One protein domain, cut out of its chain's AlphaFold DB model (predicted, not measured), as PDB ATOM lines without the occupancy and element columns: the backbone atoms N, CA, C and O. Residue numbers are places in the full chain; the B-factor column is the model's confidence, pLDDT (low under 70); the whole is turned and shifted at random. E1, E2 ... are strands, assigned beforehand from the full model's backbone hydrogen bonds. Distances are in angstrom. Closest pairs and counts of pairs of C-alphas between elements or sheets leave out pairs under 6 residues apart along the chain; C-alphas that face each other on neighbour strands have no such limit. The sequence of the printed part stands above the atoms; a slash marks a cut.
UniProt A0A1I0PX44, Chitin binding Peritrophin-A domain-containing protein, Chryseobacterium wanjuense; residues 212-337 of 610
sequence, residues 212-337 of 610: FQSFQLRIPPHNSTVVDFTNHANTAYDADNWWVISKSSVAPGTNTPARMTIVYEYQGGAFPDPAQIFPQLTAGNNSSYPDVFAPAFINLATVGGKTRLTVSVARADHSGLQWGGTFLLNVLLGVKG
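Overview. This is residues 212 to 337 of the 610 residues of the protein "Chitin binding Peritrophin-A domain-containing protein" of Chryseobacterium wanjuense (UniProt A0A1I0PX44). Two twisted sheets stand face to face as a sandwich, their strands crossed at 48 degrees: E2, E3, E6 and E5 make the larger layer, and E1, E7 and E4 the smaller. The layers come closest along E4 and E5 and are wider apart along E1 and E2. The printed part has 126 residues, with no named helix and seven named strands, E1 to E7 in chain order; the class is all strand. Both sheets, E2 - E3 - E6 - E5 and E1 - E7 - E4, are antiparallel. The whole is compact, with a radius of gyration of the C-alphas of 14.3 A, yet elongated, spanning 43 by 27 by 26 A.

Arrangement. E1, residues 212 to 219, is an edge strand, antiparallel to E7, residues 327 to 336, at 155 degrees; N 215 and O 331 are 2.8 A apart, within hydrogen-bond range. E7 is the inner strand, and its other neighbour is E4, residues 277 to 284, antiparallel at 160 degrees, with N 280 and O 332 at 2.7 A. In the other sheet, E2, residues 242 to 250, bends by 58 degrees at residue 245 and forms a hairpin with E3, residues 259 to 266; N 248 and O 261 are 2.9 A apart. E3 is antiparallel to E6, residues 306 to 315, at 158 degrees, with N 264 and O 309 at 2.8 A. E5, residues 293 to 303, forms a hairpin with E6 through a tight link; N 296 and O 312 are 2.7 A apart. Between the sheets, the closest C-alphas of E4 and E5 are those of Ala 283 and Phe 293, 5.9 A. Those of E1 and E2 are Leu 217 and Trp 242, 7.2 A, with centres 15.1 A apart. E2 and E7 are apart.

Along the chain. E1 begins at C-alpha 212 (31.879, -21.145, 15.383) and is 21.8 A long. E2 measures 23.0 A, E3 22.6 A and E4 21.3 A. E5, the longest strand by residues with 11, runs 27.5 A from C-alpha 293 (50.295, -30.389, 4.177). E6 measures 28.8 A. E7, 28.7 A long, ends at C-alpha 336 (34.009, -12.925, 18.148).

Size, cuts and confidence. The two C-alphas farthest apart are those of Thr 254 and Gly 337, 44.6 A. The printed part has no cut. The links E1 to E2, residues 220 to 241, and E6 to E7 are long. Mean pLDDT of the printed part is 89.1; residues 285 to 289 and residue 337 are under 70.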
ATOM      1  N   PHE A 212      31.019 -20.343  16.250       83.44
ATOM      2  CA  PHE A 212      31.879 -21.145  15.383       83.44
ATOM      3  C   PHE A 212      31.179 -21.411  14.056       83.44
ATOM      4  O   PHE A 212      30.003 -21.771  14.033       83.44
ATOM      5  N   GLN A 213      31.907 -21.247  12.955       86.44
ATOM      6  CA  GLN A 213      31.474 -21.667  11.624       86.44
ATOM      7  C   GLN A 213      32.534 -22.592  11.036       86.44
ATOM      8  O   GLN A 213      33.716 -22.260  11.066       86.44
ATOM      9  N   SER A 214      32.130 -23.745  10.514       90.62
ATOM     10  CA  SER A 214      33.039 -24.707   9.890       90.62
ATOM     11  C   SER A 214      32.757 -24.834   8.399       90.62
ATOM     12  O   SER A 214      31.598 -24.934   8.004       90.62
ATOM     13  N   PHE A 215      33.817 -24.892   7.599       92.75
ATOM     14  CA  PHE A 215      33.776 -25.114   6.156       92.75
ATOM     15  C   PHE A 215      34.830 -26.150   5.767       92.75
ATOM     16  O   PHE A 215      35.903 -26.217   6.371       92.75
ATOM     17  N   GLN A 216      34.563 -26.920   4.725       93.50
ATOM     18  CA  GLN A 216      35.505 -27.818   4.080       93.50
ATOM     19  C   GLN A 216      35.773 -27.325   2.656       93.50
ATOM     20  O   GLN A 216      34.963 -27.467   1.745       93.50
ATOM     21  N   LEU A 217      36.942 -26.723   2.466       95.12
ATOM     22  CA  LEU A 217      37.389 -26.172   1.192       95.12
ATOM     23  C   LEU A 217      38.270 -27.177   0.443       95.12
ATOM     24  O   LEU A 217      38.729 -28.170   1.012       95.12
ATOM     25  N   ARG A 218      38.556 -26.907  -0.835       93.19
ATOM     26  CA  ARG A 218      39.469 -27.725  -1.649       93.19
ATOM     27  C   ARG A 218      40.788 -27.001  -1.899       93.19
ATOM     28  O   ARG A 218      40.819 -25.808  -2.188       93.19
ATOM     29  N   ILE A 219      41.883 -27.742  -1.820       93.06
ATOM     30  CA  ILE A 219      43.231 -27.326  -2.205       93.06
ATOM     31  C   ILE A 219      43.461 -27.868  -3.625       93.06
ATOM     32  O   ILE A 219      43.501 -29.091  -3.785       93.06
ATOM     33  N   PRO A 220      43.582 -27.011  -4.657       93.44
ATOM     34  CA  PRO A 220      43.825 -27.465  -6.027       93.44
ATOM     35  C   PRO A 220      45.192 -28.159  -6.204       93.44
ATOM     36  O   PRO A 220      46.093 -27.954  -5.387       93.44
ATOM     37  N   PRO A 221      45.401 -28.914  -7.297       92.12
ATOM     38  CA  PRO A 221      46.725 -29.390  -7.694       92.12
ATOM     39  C   PRO A 221      47.716 -28.255  -8.006       92.12
ATOM     40  O   PRO A 221      47.331 -27.141  -8.383       92.12
ATOM     41  N   HIS A 222      49.009 -28.564  -7.894       93.25
ATOM     42  CA  HIS A 222      50.112 -27.652  -8.220       93.25
ATOM     43  C   HIS A 222      50.173 -27.335  -9.729       93.25
ATOM     44  O   HIS A 222      49.557 -28.021 -10.551       93.25
ATOM     45  N   ASN A 223      50.924 -26.296 -10.112       93.75
ATOM     46  CA  ASN A 223      50.994 -25.790 -11.488       93.75
ATOM     47  C   ASN A 223      51.510 -26.778 -12.541       93.75
ATOM     48  O   ASN A 223      51.205 -26.605 -13.718       93.75
ATOM     49  N   SER A 224      52.212 -27.834 -12.135       89.62
ATOM     50  CA  SER A 224      52.597 -28.944 -13.014       89.62
ATOM     51  C   SER A 224      51.418 -29.761 -13.533       89.62
ATOM     52  O   SER A 224      51.543 -30.437 -14.548       89.62
ATOM     53  N   THR A 225      50.292 -29.740 -12.821       91.69
ATOM     54  CA  THR A 225      49.092 -30.515 -13.157       91.69
ATOM     55  C   THR A 225      47.949 -29.601 -13.572       91.69
ATOM     56  O   THR A 225      47.241 -29.894 -14.529       91.69
ATOM     57  N   VAL A 226      47.770 -28.478 -12.875       93.81
ATOM     58  CA  VAL A 226      46.717 -27.498 -13.156       93.81
ATOM     59  C   VAL A 226      47.355 -26.125 -13.183       93.81
ATOM     60  O   VAL A 226      47.820 -25.665 -12.148       93.81
ATOM     61  N   VAL A 227      47.362 -25.455 -14.333       95.69
ATOM     62  CA  VAL A 227      47.972 -24.122 -14.492       95.69
ATOM     63  C   VAL A 227      47.405 -23.132 -13.464       95.69
ATOM     64  O   VAL A 227      46.247 -23.226 -13.059       95.69
ATOM     65  N   ASP A 228      48.241 -22.209 -12.988       97.12
ATOM     66  CA  ASP A 228      47.809 -21.121 -12.105       97.12
ATOM     67  C   ASP A 228      46.757 -20.232 -12.775       97.12
ATOM     68  O   ASP A 228      46.770 -20.031 -13.987       97.12
ATOM     69  N   PHE A 229      45.822 -19.709 -11.984       97.81
ATOM     70  CA  PHE A 229      44.683 -18.960 -12.509       97.81
ATOM     71  C   PHE A 229      44.238 -17.851 -11.559       97.81
ATOM     72  O   PHE A 229      44.485 -17.892 -10.353       97.81
ATOM     73  N   THR A 230      43.539 -16.868 -12.118       96.69
ATOM     74  CA  THR A 230      42.914 -15.740 -11.415       96.69
ATOM     75  C   THR A 230      41.487 -15.544 -11.925       96.69
ATOM     76  O   THR A 230      41.049 -16.249 -12.834       96.69
ATOM     77  N   ASN A 231      40.762 -14.574 -11.361       93.38
ATOM     78  CA  ASN A 231      39.408 -14.197 -11.784       93.38
ATOM     79  C   ASN A 231      38.425 -15.374 -11.815       93.38
ATOM     80  O   ASN A 231      37.517 -15.389 -12.641       93.38
ATOM     81  N   HIS A 232      38.626 -16.360 -10.932       95.88
ATOM     82  CA  HIS A 232      37.756 -17.525 -10.821       95.88
ATOM     83  C   HIS A 232      37.603 -18.317 -12.137       95.88
ATOM     84  O   HIS A 232      36.556 -18.878 -12.435       95.88
ATOM     85  N   ALA A 233      38.665 -18.378 -12.950       95.50
ATOM     86  CA  ALA A 233      38.631 -19.041 -14.257       95.50
ATOM     87  C   ALA A 233      38.488 -20.580 -14.194       95.50
ATOM     88  O   ALA A 233      38.399 -21.227 -15.236       95.50
ATOM     89  N   ASN A 234      38.491 -21.177 -12.997       95.75
ATOM     90  CA  ASN A 234      38.316 -22.611 -12.792       95.75
ATOM     91  C   ASN A 234      37.459 -22.882 -11.545       95.75
ATOM     92  O   ASN A 234      37.895 -22.623 -10.424       95.75
ATOM     93  N   THR A 235      36.271 -23.446 -11.757       96.12
ATOM     94  CA  THR A 235      35.244 -23.698 -10.731       96.12
ATOM     95  C   THR A 235      35.317 -25.101 -10.121       96.12
ATOM     96  O   THR A 235      34.596 -25.424  -9.179       96.12
ATOM     97  N   ALA A 236      36.200 -25.976 -10.621       95.56
ATOM     98  CA  ALA A 236      36.271 -27.379 -10.197       95.56
ATOM     99  C   ALA A 236      36.692 -27.567  -8.722       95.56
ATOM    100  O   ALA A 236      36.630 -28.680  -8.192       95.56
ATOM    101  N   TYR A 237      37.146 -26.497  -8.067       95.06
ATOM    102  CA  TYR A 237      37.673 -26.508  -6.702       95.06
ATOM    103  C   TYR A 237      36.805 -25.740  -5.706       95.06
ATOM    104  O   TYR A 237      37.211 -25.554  -4.560       95.06
ATOM    105  N   ASP A 238      35.611 -25.329  -6.114       97.12
ATOM    106  CA  ASP A 238      34.674 -24.664  -5.220       97.12
ATOM    107  C   ASP A 238      34.045 -25.671  -4.262       97.12
ATOM    108  O   ASP A 238      33.793 -26.831  -4.608       97.12
ATOM    109  N   ALA A 239      33.817 -25.239  -3.028       95.19
ATOM    110  CA  ALA A 239      33.215 -26.067  -1.993       95.19
ATOM    111  C   ALA A 239      32.616 -25.192  -0.892       95.19
ATOM    112  O   ALA A 239      33.094 -24.084  -0.654       95.19
ATOM    113  N   ASP A 240      31.559 -25.677  -0.239       92.50
ATOM    114  CA  ASP A 240      30.907 -25.023   0.902       92.50
ATOM    115  C   ASP A 240      30.597 -23.532   0.696       92.50
ATOM    116  O   ASP A 240      30.729 -22.708   1.601       92.50
ATOM    117  N   ASN A 241      30.153 -23.184  -0.517       94.88
ATOM    118  CA  ASN A 241      29.825 -21.818  -0.930       94.88
ATOM    119  C   ASN A 241      31.031 -20.853  -0.961       94.88
ATOM    120  O   ASN A 241      30.864 -19.633  -0.939       94.88
ATOM    121  N   TRP A 242      32.248 -21.389  -1.030       97.25
ATOM    122  CA  TRP A 242      33.476 -20.648  -1.280       97.25
ATOM    123  C   TRP A 242      34.004 -20.948  -2.678       97.25
ATOM    124  O   TRP A 242      34.176 -22.104  -3.069       97.25
ATOM    125  N   TRP A 243      34.303 -19.881  -3.404       97.88
ATOM    126  CA  TRP A 243      34.900 -19.912  -4.731       97.88
ATOM    127  C   TRP A 243      36.414 -19.831  -4.658       97.88
ATOM    128  O   TRP A 243      36.939 -18.958  -3.970       97.88
ATOM    129  N   VAL A 244      37.137 -20.658  -5.410       97.88
ATOM    130  CA  VAL A 244      38.580 -20.460  -5.606       97.88
ATOM    131  C   VAL A 244      38.771 -19.400  -6.683       97.88
ATOM    132  O   VAL A 244      38.660 -19.668  -7.877       97.88
ATOM    133  N   ILE A 245      39.034 -18.160  -6.276       97.88
ATOM    134  CA  ILE A 245      39.120 -17.034  -7.218       97.88
ATOM    135  C   ILE A 245      40.526 -16.843  -7.788       97.88
ATOM    136  O   ILE A 245      40.686 -16.266  -8.866       97.88
ATOM    137  N   SER A 246      41.550 -17.340  -7.095       97.62
ATOM    138  CA  SER A 246      42.906 -17.400  -7.633       97.62
ATOM    139  C   SER A 246      43.743 -18.474  -6.959       97.62
ATOM    140  O   SER A 246      43.640 -18.668  -5.745       97.62
ATOM    141  N   LYS A 247      44.658 -19.070  -7.724       96.50
ATOM    142  CA  LYS A 247      45.771 -19.855  -7.194       96.50
ATOM    143  C   LYS A 247      47.077 -19.446  -7.868       96.50
ATOM    144  O   LYS A 247      47.108 -19.197  -9.072       96.50
ATOM    145  N   SER A 248      48.153 -19.441  -7.096       97.19
ATOM    146  CA  SER A 248      49.524 -19.303  -7.591       97.19
ATOM    147  C   SER A 248      50.408 -20.353  -6.935       97.19
ATOM    148  O   SER A 248      50.267 -20.619  -5.739       97.19
ATOM    149  N   SER A 249      51.310 -20.953  -7.703       96.25
ATOM    150  CA  SER A 249      52.149 -22.056  -7.256       96.25
ATOM    151  C   SER A 249      53.620 -21.682  -7.341       96.25
ATOM    152  O   SER A 249      54.066 -21.022  -8.276       96.25
ATOM    153  N   VAL A 250      54.405 -22.159  -6.381       94.75
ATOM    154  CA  VAL A 250      55.863 -22.096  -6.434       94.75
ATOM    155  C   VAL A 250      56.409 -23.509  -6.363       94.75
ATOM    156  O   VAL A 250      56.037 -24.290  -5.481       94.75
ATOM    157  N   ALA A 251      57.247 -23.839  -7.343       91.75
ATOM    158  CA  ALA A 251      57.920 -25.125  -7.433       91.75
ATOM    159  C   ALA A 251      58.804 -25.374  -6.194       91.75
ATOM    160  O   ALA A 251      59.265 -24.415  -5.568       91.75
ATOM    161  N   PRO A 252      59.032 -26.646  -5.829       90.69
ATOM    162  CA  PRO A 252      59.994 -26.983  -4.789       90.69
ATOM    163  C   PRO A 252      61.413 -26.550  -5.196       90.69
ATOM    164  O   PRO A 252      61.755 -26.541  -6.379       90.69
ATOM    165  N   GLY A 253      62.243 -26.210  -4.213       86.12
ATOM    166  CA  GLY A 253      63.652 -25.860  -4.393       86.12
ATOM    167  C   GLY A 253      64.538 -26.542  -3.353       86.12
ATOM    168  O   GLY A 253      64.063 -27.286  -2.494       86.12
ATOM    169  N   THR A 254      65.843 -26.273  -3.379       83.25
ATOM    170  CA  THR A 254      66.785 -26.824  -2.392       83.25
ATOM    171  C   THR A 254      66.371 -26.373  -0.987       83.25
ATOM    172  O   THR A 254      66.368 -25.180  -0.694       83.25
ATOM    173  N   ASN A 255      65.959 -27.318  -0.134       81.19
ATOM    174  CA  ASN A 255      65.430 -27.079   1.219       81.19
ATOM    175  C   ASN A 255      64.164 -26.203   1.301       81.19
ATOM    176  O   ASN A 255      63.858 -25.669   2.366       81.19
ATOM    177  N   THR A 256      63.412 -26.047   0.207       86.31
ATOM    178  CA  THR A 256      62.137 -25.313   0.221       86.31
ATOM    179  C   THR A 256      61.028 -26.171  -0.382       86.31
ATOM    180  O   THR A 256      61.153 -26.619  -1.522       86.31
ATOM    181  N   PRO A 257      59.938 -26.439   0.358       90.81
ATOM    182  CA  PRO A 257      58.860 -27.259  -0.162       90.81
ATOM    183  C   PRO A 257      58.102 -26.551  -1.285       90.81
ATOM    184  O   PRO A 257      58.071 -25.318  -1.367       90.81
ATOM    185  N   ALA A 258      57.426 -27.346  -2.115       92.06
ATOM    186  CA  ALA A 258      56.404 -26.817  -3.004       92.06
ATOM    187  C   ALA A 258      55.361 -26.061  -2.159       92.06
ATOM    188  O   ALA A 258      54.960 -26.524  -1.085       92.06
ATOM    189  N   ARG A 259      54.921 -24.897  -2.639       93.81
ATOM    190  CA  ARG A 259      53.911 -24.073  -1.962       93.81
ATOM    191  C   ARG A 259      52.900 -23.516  -2.950       93.81
ATOM    192  O   ARG A 259      53.228 -23.287  -4.112       93.81
ATOM    193  N   MET A 260      51.698 -23.241  -2.470       95.00
ATOM    194  CA  MET A 260      50.689 -22.475  -3.191       95.00
ATOM    195  C   MET A 260      50.153 -21.351  -2.317       95.00
ATOM    196  O   MET A 260      50.114 -21.477  -1.094       95.00
ATOM    197  N   THR A 261      49.714 -20.276  -2.960       97.69
ATOM    198  CA  THR A 261      48.836 -19.267  -2.362       97.69
ATOM    199  C   THR A 261      47.485 -19.363  -3.050       97.69
ATOM    200  O   THR A 261      47.407 -19.232  -4.274       97.69
ATOM    201  N   ILE A 262      46.438 -19.604  -2.267       98.12
ATOM    202  CA  ILE A 262      45.064 -19.763  -2.742       98.12
ATOM    203  C   ILE A 262      44.219 -18.657  -2.116       98.12
ATOM    204  O   ILE A 262      44.335 -18.380  -0.920       98.12
ATOM    205  N   VAL A 263      43.369 -18.028  -2.925       98.06
ATOM    206  CA  VAL A 263      42.375 -17.066  -2.450       98.06
ATOM    207  C   VAL A 263      40.992 -17.651  -2.682       98.06
ATOM    208  O   VAL A 263      40.605 -17.919  -3.821       98.06
ATOM    209  N   TYR A 264      40.267 -17.825  -1.587       98.12
ATOM    210  CA  TYR A 264      38.878 -18.247  -1.560       98.12
ATOM    211  C   TYR A 264      37.977 -17.023  -1.387       98.12
ATOM    212  O   TYR A 264      38.329 -16.123  -0.629       98.12
ATOM    213  N   GLU A 265      36.817 -16.983  -2.033       97.38
ATOM    214  CA  GLU A 265      35.802 -15.940  -1.868       97.38
ATOM    215  C   GLU A 265      34.463 -16.555  -1.464       97.38
ATOM    216  O   GLU A 265      33.891 -17.362  -2.197       97.38
ATOM    217  N   TYR A 266      33.953 -16.160  -0.302       96.00
ATOM    218  CA  TYR A 266      32.675 -16.633   0.203       96.00
ATOM    219  C   TYR A 266      31.528 -15.998  -0.570       96.00
ATOM    220  O   TYR A 266      31.424 -14.773  -0.643       96.00
ATOM    221  N   GLN A 267      30.635 -16.823  -1.103       95.06
ATOM    222  CA  GLN A 267      29.534 -16.367  -1.941       95.06
ATOM    223  C   GLN A 267      28.279 -15.973  -1.158       95.06
ATOM    224  O   GLN A 267      27.380 -15.361  -1.739       95.06
ATOM    225  N   GLY A 268      28.228 -16.232   0.151       87.31
ATOM    226  CA  GLY A 268      27.180 -15.710   1.027       87.31
ATOM    227  C   GLY A 268      27.296 -14.201   1.276       87.31
ATOM    228  O   GLY A 268      28.026 -13.479   0.585       87.31
ATOM    229  N   GLY A 269      26.556 -13.708   2.272       83.12
ATOM    230  CA  GLY A 269      26.765 -12.354   2.787       83.12
ATOM    231  C   GLY A 269      28.170 -12.225   3.377       83.12
ATOM    232  O   GLY A 269      28.647 -13.159   4.023       83.12
ATOM    233  N   ALA A 270      28.841 -11.091   3.149       84.50
ATOM    234  CA  ALA A 270      30.139 -10.840   3.769       84.50
ATOM    235  C   ALA A 270      30.038 -10.954   5.291       84.50
ATOM    236  O   ALA A 270      29.067 -10.491   5.898       84.50
ATOM    237  N   PHE A 271      31.061 -11.538   5.909       84.31
ATOM    238  CA  PHE A 271      31.119 -11.563   7.358       84.31
ATOM    239  C   PHE A 271      31.233 -10.130   7.911       84.31
ATOM    240  O   PHE A 271      31.966  -9.322   7.330       84.31
ATOM    241  N   PRO A 272      30.533  -9.806   9.017       71.00
ATOM    242  CA  PRO A 272      30.353  -8.421   9.460       71.00
ATOM    243  C   PRO A 272      31.652  -7.695   9.831       71.00
ATOM    244  O   PRO A 272      31.765  -6.499   9.585       71.00
ATOM    245  N   ASP A 273      32.626  -8.410  10.404       80.44
ATOM    246  CA  ASP A 273      33.934  -7.862  10.774       80.44
ATOM    247  C   ASP A 273      35.031  -8.946  10.691       80.44
ATOM    248  O   ASP A 273      35.211  -9.717  11.637       80.44
ATOM    249  N   PRO A 274      35.778  -9.033   9.572       81.00
ATOM    250  CA  PRO A 274      36.876  -9.986   9.417       81.00
ATOM    251  C   PRO A 274      37.976  -9.874  10.483       81.00
ATOM    252  O   PRO A 274      38.649 -10.869  10.744       81.00
ATOM    253  N   ALA A 275      38.148  -8.712  11.131       80.94
ATOM    254  CA  ALA A 275      39.147  -8.524  12.187       80.94
ATOM    255  C   ALA A 275      38.752  -9.194  13.516       80.94
ATOM    256  O   ALA A 275      39.595  -9.370  14.395       80.94
ATOM    257  N   GLN A 276      37.482  -9.585  13.666       83.00
ATOM    258  CA  GLN A 276      36.969 -10.334  14.818       83.00
ATOM    259  C   GLN A 276      36.827 -11.832  14.524       83.00
ATOM    260  O   GLN A 276      36.223 -12.561  15.310       83.00
ATOM    261  N   ILE A 277      37.364 -12.308  13.402       87.62
ATOM    262  CA  ILE A 277      37.324 -13.718  13.023       87.62
ATOM    263  C   ILE A 277      38.706 -14.324  13.231       87.62
ATOM    264  O   ILE A 277      39.707 -13.795  12.757       87.62
ATOM    265  N   PHE A 278      38.743 -15.464  13.913       89.12
ATOM    266  CA  PHE A 278      39.943 -16.225  14.238       89.12
ATOM    267  C   PHE A 278      39.897 -17.570  13.503       89.12
ATOM    268  O   PHE A 278      39.259 -18.512  13.985       89.12
ATOM    269  N   PRO A 279      40.523 -17.681  12.316       91.50
ATOM    270  CA  PRO A 279      40.540 -18.922  11.558       91.50
ATOM    271  C   PRO A 279      41.457 -19.964  12.203       91.50
ATOM    272  O   PRO A 279      42.552 -19.656  12.672       91.50
ATOM    273  N   GLN A 280      41.031 -21.218  12.166       93.56
ATOM    274  CA  GLN A 280      41.832 -22.406  12.419       93.56
ATOM    275  C   GLN A 280      41.779 -23.272  11.165       93.56
ATOM    276  O   GLN A 280      40.700 -23.577  10.657       93.56
ATOM    277  N   LEU A 281      42.952 -23.621  10.640       94.44
ATOM    278  CA  LEU A 281      43.096 -24.316   9.366       94.44
ATOM    279  C   LEU A 281      43.736 -25.677   9.600       94.44
ATOM    280  O   LEU A 281      44.788 -25.769  10.229       94.44
ATOM    281  N   THR A 282      43.136 -26.726   9.050       91.25
ATOM    282  CA  THR A 282      43.737 -28.063   9.026       91.25
ATOM    283  C   THR A 282      43.622 -28.645   7.627       91.25
ATOM    284  O   THR A 282      42.592 -28.510   6.969       91.25
ATOM    285  N   ALA A 283      44.687 -29.276   7.143       87.38
ATOM    286  CA  ALA A 283      44.612 -30.028   5.900       87.38
ATOM    287  C   ALA A 283      43.948 -31.382   6.186       87.38
ATOM    288  O   ALA A 283      44.351 -32.087   7.109       87.38
ATOM    289  N   GLY A 284      42.918 -31.728   5.417       72.88
ATOM    290  CA  GLY A 284      42.262 -33.033   5.472       72.88
ATOM    291  C   GLY A 284      42.746 -33.934   4.337       72.88
ATOM    292  O   GLY A 284      42.799 -33.504   3.180       72.88
ATOM    293  N   ASN A 285      43.062 -35.197   4.637       63.31
ATOM    294  CA  ASN A 285      43.345 -36.203   3.618       63.31
ATOM    295  C   ASN A 285      42.044 -36.917   3.206       63.31
ATOM    296  O   ASN A 285      41.550 -37.806   3.882       63.31
ATOM    297  N   ASN A 286      41.476 -36.551   2.059       60.38
ATOM    298  CA  ASN A 286      40.474 -37.400   1.391       60.38
ATOM    299  C   ASN A 286      41.091 -38.169   0.218       60.38
ATOM    300  O   ASN A 286      40.438 -38.466  -0.779       60.38
ATOM    301  N   SER A 287      42.391 -38.422   0.298       57.22
ATOM    302  CA  SER A 287      43.128 -39.139  -0.722       57.22
ATOM    303  C   SER A 287      43.917 -40.258  -0.055       57.22
ATOM    304  O   SER A 287      44.395 -40.122   1.068       57.22
ATOM    305  N   SER A 288      44.033 -41.391  -0.738       61.47
ATOM    306  CA  SER A 288      44.803 -42.567  -0.321       61.47
ATOM    307  C   SER A 288      46.326 -42.328  -0.299       61.47
ATOM    308  O   SER A 288      47.098 -43.286  -0.278       61.47
ATOM    309  N   TYR A 289      46.768 -41.066  -0.306       65.69
ATOM    310  CA  TYR A 289      48.167 -40.655  -0.293       65.69
ATOM    311  C   TYR A 289      48.580 -40.203   1.121       65.69
ATOM    312  O   TYR A 289      47.831 -39.462   1.759       65.69
ATOM    313  N   PRO A 290      49.768 -40.597   1.617       71.06
ATOM    314  CA  PRO A 290      50.269 -40.220   2.944       71.06
ATOM    315  C   PRO A 290      50.864 -38.795   3.009       71.06
ATOM    316  O   PRO A 290      51.635 -38.501   3.921       71.06
ATOM    317  N   ASP A 291      50.544 -37.922   2.048       78.31
ATOM    318  CA  ASP A 291      51.124 -36.578   1.932       78.31
ATOM    319  C   ASP A 291      50.718 -35.680   3.115       78.31
ATOM    320  O   ASP A 291      49.558 -35.667   3.539       78.31
ATOM    321  N   VAL A 292      51.658 -34.875   3.622       82.75
ATOM    322  CA  VAL A 292      51.442 -33.981   4.769       82.75
ATOM    323  C   VAL A 292      51.466 -32.540   4.289       82.75
ATOM    324  O   VAL A 292      52.463 -32.064   3.749       82.75
ATOM    325  N   PHE A 293      50.388 -31.801   4.539       87.56
ATOM    326  CA  PHE A 293      50.295 -30.389   4.177       87.56
ATOM    327  C   PHE A 293      50.226 -29.499   5.410       87.56
ATOM    328  O   PHE A 293      49.515 -29.791   6.370       87.56
ATOM    329  N   ALA A 294      50.931 -28.375   5.341       91.25
ATOM    330  CA  ALA A 294      50.895 -27.320   6.340       91.25
ATOM    331  C   ALA A 294      50.160 -26.101   5.755       91.25
ATOM    332  O   ALA A 294      50.750 -25.362   4.957       91.25
ATOM    333  N   PRO A 295      48.872 -25.892   6.093       93.81
ATOM    334  CA  PRO A 295      48.175 -24.663   5.754       93.81
ATOM    335  C   PRO A 295      48.573 -23.538   6.718       93.81
ATOM    336  O   PRO A 295      48.665 -23.730   7.928       93.81
ATOM    337  N   ALA A 296      48.756 -22.341   6.180       95.06
ATOM    338  CA  ALA A 296      49.033 -21.120   6.911       95.06
ATOM    339  C   ALA A 296      48.025 -20.044   6.501       95.06
ATOM    340  O   ALA A 296      47.852 -19.743   5.317       95.06
ATOM    341  N   PHE A 297      47.359 -19.457   7.492       95.75
ATOM    342  CA  PHE A 297      46.489 -18.308   7.284       95.75
ATOM    343  C   PHE A 297      47.324 -17.093   6.863       95.75
ATOM    344  O   PHE A 297      48.309 -16.772   7.525       95.75
ATOM    345  N   ILE A 298      46.931 -16.419   5.778       95.56
ATOM    346  CA  ILE A 298      47.562 -15.164   5.344       95.56
ATOM    347  C   ILE A 298      46.663 -13.977   5.677       95.56
ATOM    348  O   ILE A 298      47.122 -13.014   6.284       95.56
ATOM    349  N   ASN A 299      45.405 -14.007   5.230       94.06
ATOM    350  CA  ASN A 299      44.508 -12.859   5.353       94.06
ATOM    351  C   ASN A 299      43.032 -13.268   5.281       94.06
ATOM    352  O   ASN A 299      42.676 -14.208   4.570       94.06
ATOM    353  N   LEU A 300      42.174 -12.510   5.964       93.50
ATOM    354  CA  LEU A 300      40.724 -12.533   5.812       93.50
ATOM    355  C   LEU A 300      40.253 -11.090   5.653       93.50
ATOM    356  O   LEU A 300      40.431 -10.278   6.556       93.50
ATOM    357  N   ALA A 301      39.658 -10.754   4.513       93.44
ATOM    358  CA  ALA A 301      39.244  -9.382   4.239       93.44
ATOM    359  C   ALA A 301      37.936  -9.332   3.462       93.44
ATOM    360  O   ALA A 301      37.644 -10.214   2.658       93.44
ATOM    361  N   THR A 302      37.172  -8.262   3.657       92.44
ATOM    362  CA  THR A 302      36.015  -7.972   2.813       92.44
ATOM    363  C   THR A 302      36.473  -7.154   1.611       92.44
ATOM    364  O   THR A 302      36.960  -6.037   1.763       92.44
ATOM    365  N   VAL A 303      36.324  -7.703   0.407       92.38
ATOM    366  CA  VAL A 303      36.697  -7.060  -0.859       92.38
ATOM    367  C   VAL A 303      35.490  -7.106  -1.786       92.38
ATOM    368  O   VAL A 303      34.933  -8.173  -2.020       92.38
ATOM    369  N   GLY A 304      35.051  -5.949  -2.287       89.62
ATOM    370  CA  GLY A 304      33.885  -5.875  -3.178       89.62
ATOM    371  C   GLY A 304      32.584  -6.404  -2.555       89.62
ATOM    372  O   GLY A 304      31.743  -6.935  -3.269       89.62
ATOM    373  N   GLY A 305      32.431  -6.314  -1.226       89.62
ATOM    374  CA  GLY A 305      31.256  -6.833  -0.513       89.62
ATOM    375  C   GLY A 305      31.242  -8.354  -0.312       89.62
ATOM    376  O   GLY A 305      30.218  -8.896   0.098       89.62
ATOM    377  N   LYS A 306      32.359  -9.043  -0.574       92.62
ATOM    378  CA  LYS A 306      32.545 -10.483  -0.344       92.62
ATOM    379  C   LYS A 306      33.703 -10.729   0.612       92.62
ATOM    380  O   LYS A 306      34.681  -9.984   0.599       92.62
ATOM    381  N   THR A 307      33.624 -11.771   1.434       93.50
ATOM    382  CA  THR A 307      34.754 -12.151   2.292       93.50
ATOM    383  C   THR A 307      35.723 -13.026   1.513       93.50
ATOM    384  O   THR A 307      35.334 -14.052   0.966       93.50
ATOM    385  N   ARG A 308      36.998 -12.638   1.498       95.69
ATOM    386  CA  ARG A 308      38.090 -13.396   0.901       95.69
ATOM    387  C   ARG A 308      39.029 -13.938   1.963       95.69
ATOM    388  O   ARG A 308      39.519 -13.174   2.790       95.69
ATOM    389  N   LEU A 309      39.293 -15.238   1.899       96.69
ATOM    390  CA  LEU A 309      40.257 -15.957   2.725       96.69
ATOM    391  C   LEU A 309      41.481 -16.288   1.868       96.69
ATOM    392  O   LEU A 309      41.372 -16.990   0.866       96.69
ATOM    393  N   THR A 310      42.652 -15.800   2.259       97.62
ATOM    394  CA  THR A 310      43.932 -16.135   1.629       97.62
ATOM    395  C   THR A 310      44.695 -17.112   2.509       97.62
ATOM    396  O   THR A 310      44.930 -16.846   3.691       97.62
ATOM    397  N   VAL A 311      45.100 -18.234   1.921       97.69
ATOM    398  CA  VAL A 311      45.818 -19.316   2.603       97.69
ATOM    399  C   VAL A 311      47.055 -19.671   1.792       97.69
ATOM    400  O   VAL A 311      46.986 -19.783   0.567       97.69
ATOM    401  N   SER A 312      48.181 -19.873   2.473       96.12
ATOM    402  CA  SER A 312      49.316 -20.580   1.889       96.12
ATOM    403  C   SER A 312      49.264 -22.038   2.298       96.12
ATOM    404  O   SER A 312      49.007 -22.339   3.456       96.12
ATOM    405  N   VAL A 313      49.517 -22.950   1.369       94.19
ATOM    406  CA  VAL A 313      49.647 -24.375   1.681       94.19
ATOM    407  C   VAL A 313      50.998 -24.846   1.174       94.19
ATOM    408  O   VAL A 313      51.308 -24.667  -0.005       94.19
ATOM    409  N   ALA A 314      51.792 -25.446   2.058       92.62
ATOM    410  CA  ALA A 314      53.053 -26.088   1.712       92.62
ATOM    411  C   ALA A 314      52.953 -27.603   1.904       92.62
ATOM    412  O   ALA A 314      52.307 -28.072   2.843       92.62
ATOM    413  N   ARG A 315      53.621 -28.366   1.036       89.06
ATOM    414  CA  ARG A 315      53.794 -29.813   1.220       89.06
ATOM    415  C   ARG A 315      54.990 -30.067   2.140       89.06
ATOM    416  O   ARG A 315      56.118 -29.768   1.764       89.06
ATOM    417  N   ALA A 316      54.752 -30.570   3.344       81.50
ATOM    418  CA  ALA A 316      55.737 -30.639   4.423       81.50
ATOM    419  C   ALA A 316      56.586 -31.923   4.420       81.50
ATOM    420  O   ALA A 316      57.713 -31.906   4.907       81.50
ATOM    421  N   ASP A 317      56.070 -33.024   3.877       78.12
ATOM    422  CA  ASP A 317      56.698 -34.351   3.919       78.12
ATOM    423  C   ASP A 317      57.796 -34.563   2.866       78.12
ATOM    424  O   ASP A 317      58.660 -35.421   3.047       78.12
ATOM    425  N   HIS A 318      57.788 -33.801   1.764       73.81
ATOM    426  CA  HIS A 318      58.689 -34.070   0.643       73.81
ATOM    427  C   HIS A 318      59.043 -32.816  -0.178       73.81
ATOM    428  O   HIS A 318      58.371 -32.461  -1.149       73.81
ATOM    429  N   SER A 319      60.155 -32.155   0.164       70.38
ATOM    430  CA  SER A 319      60.574 -30.869  -0.420       70.38
ATOM    431  C   SER A 319      61.092 -30.925  -1.867       70.38
ATOM    432  O   SER A 319      61.640 -29.939  -2.341       70.38
ATOM    433  N   GLY A 320      60.950 -32.056  -2.567       75.06
ATOM    434  CA  GLY A 320      61.371 -32.245  -3.965       75.06
ATOM    435  C   GLY A 320      60.235 -32.549  -4.947       75.06
ATOM    436  O   GLY A 320      60.490 -32.672  -6.141       75.06
ATOM    437  N   LEU A 321      58.987 -32.675  -4.474       79.81
ATOM    438  CA  LEU A 321      57.851 -33.092  -5.300       79.81
ATOM    439  C   LEU A 321      56.693 -32.095  -5.228       79.81
ATOM    440  O   LEU A 321      56.330 -31.590  -4.166       79.81
ATOM    441  N   GLN A 322      56.068 -31.863  -6.378       84.06
ATOM    442  CA  GLN A 322      54.785 -31.167  -6.490       84.06
ATOM    443  C   GLN A 322      53.632 -32.110  -6.112       84.06
ATOM    444  O   GLN A 322      53.804 -33.329  -6.077       84.06
ATOM    445  N   TRP A 323      52.453 -31.559  -5.814       86.38
ATOM    446  CA  TRP A 323      51.246 -32.355  -5.569       86.38
ATOM    447  C   TRP A 323      50.315 -32.327  -6.784       86.38
ATOM    448  O   TRP A 323      49.971 -31.262  -7.296       86.38
ATOM    449  N   GLY A 324      49.909 -33.513  -7.243       84.75
ATOM    450  CA  GLY A 324      49.018 -33.681  -8.399       84.75
ATOM    451  C   GLY A 324      47.545 -33.896  -8.040       84.75
ATOM    452  O   GLY A 324      46.693 -33.876  -8.924       84.75
ATOM    453  N   GLY A 325      47.237 -34.113  -6.758       86.12
ATOM    454  CA  GLY A 325      45.881 -34.349  -6.266       86.12
ATOM    455  C   GLY A 325      45.170 -33.083  -5.789       86.12
ATOM    456  O   GLY A 325      45.801 -32.071  -5.483       86.12
ATOM    457  N   THR A 326      43.844 -33.172  -5.692       89.12
ATOM    458  CA  THR A 326      43.010 -32.210  -4.960       89.12
ATOM    459  C   THR A 326      42.889 -32.675  -3.512       89.12
ATOM    460  O   THR A 326      42.517 -33.824  -3.273       89.12
ATOM    461  N   PHE A 327      43.152 -31.793  -2.551       89.25
ATOM    462  CA  PHE A 327      43.095 -32.109  -1.117       89.25
ATOM    463  C   PHE A 327      42.024 -31.279  -0.410       89.25
ATOM    464  O   PHE A 327      41.454 -30.366  -1.009       89.25
ATOM    465  N   LEU A 328      41.722 -31.599   0.850       91.38
ATOM    466  CA  LEU A 328      40.760 -30.840   1.646       91.38
ATOM    467  C   LEU A 328      41.472 -29.853   2.569       91.38
ATOM    468  O   LEU A 328      42.554 -30.120   3.087       91.38
ATOM    469  N   LEU A 329      40.815 -28.729   2.819       93.12
ATOM    470  CA  LEU A 329      41.181 -27.754   3.832       93.12
ATOM    471  C   LEU A 329      39.968 -27.552   4.738       93.12
ATOM    472  O   LEU A 329      38.997 -26.919   4.332       93.12
ATOM    473  N   ASN A 330      40.016 -28.070   5.962       93.50
ATOM    474  CA  ASN A 330      38.994 -27.754   6.947       93.50
ATOM    475  C   ASN A 330      39.316 -26.386   7.556       93.50
ATOM    476  O   ASN A 330      40.429 -26.141   8.032       93.50
ATOM    477  N   VAL A 331      38.323 -25.509   7.539       94.38
ATOM    478  CA  VAL A 331      38.382 -24.143   8.042       94.38
ATOM    479  C   VAL A 331      37.372 -24.022   9.167       94.38
ATOM    480  O   VAL A 331      36.173 -24.154   8.941       94.38
ATOM    481  N   LEU A 332      37.845 -23.739  10.374       93.00
ATOM    482  CA  LEU A 332      37.001 -23.379  11.505       93.00
ATOM    483  C   LEU A 332      37.199 -21.891  11.799       93.00
ATOM    484  O   LEU A 332      38.299 -21.461  12.128       93.00
ATOM    485  N   LEU A 333      36.147 -21.095  11.667       90.88
ATOM    486  CA  LEU A 333      36.141 -19.672  11.976       90.88
ATOM    487  C   LEU A 333      35.522 -19.462  13.358       90.88
ATOM    488  O   LEU A 333      34.318 -19.650  13.530       90.88
ATOM    489  N   GLY A 334      36.334 -19.059  14.336       87.25
ATOM    490  CA  GLY A 334      35.831 -18.502  15.590       87.25
ATOM    491  C   GLY A 334      35.484 -17.032  15.385       87.25
ATOM    492  O   GLY A 334      36.379 -16.218  15.185       87.25
ATOM    493  N   VAL A 335      34.206 -16.677  15.406       80.94
ATOM    494  CA  VAL A 335      33.729 -15.305  15.209       80.94
ATOM    495  C   VAL A 335      33.460 -14.688  16.567       80.94
ATOM    496  O   VAL A 335      32.520 -15.080  17.260       80.94
ATOM    497  N   LYS A 336      34.268 -13.704  16.949       73.19
ATOM    498  CA  LYS A 336      34.009 -12.925  18.148       73.19
ATOM    499  C   LYS A 336      32.843 -11.972  17.883       73.19
ATOM    500  O   LYS A 336      32.936 -11.069  17.058       73.19
ATOM    501  N   GLY A 337      31.727 -12.195  18.569       61.72
ATOM    502  CA  GLY A 337      30.580 -11.297  18.533       61.72
ATOM    503  C   GLY A 337      30.977  -9.904  19.021       61.72
ATOM    504  O   GLY A 337      31.781  -9.771  19.950       61.72
TER     505      GLY A 337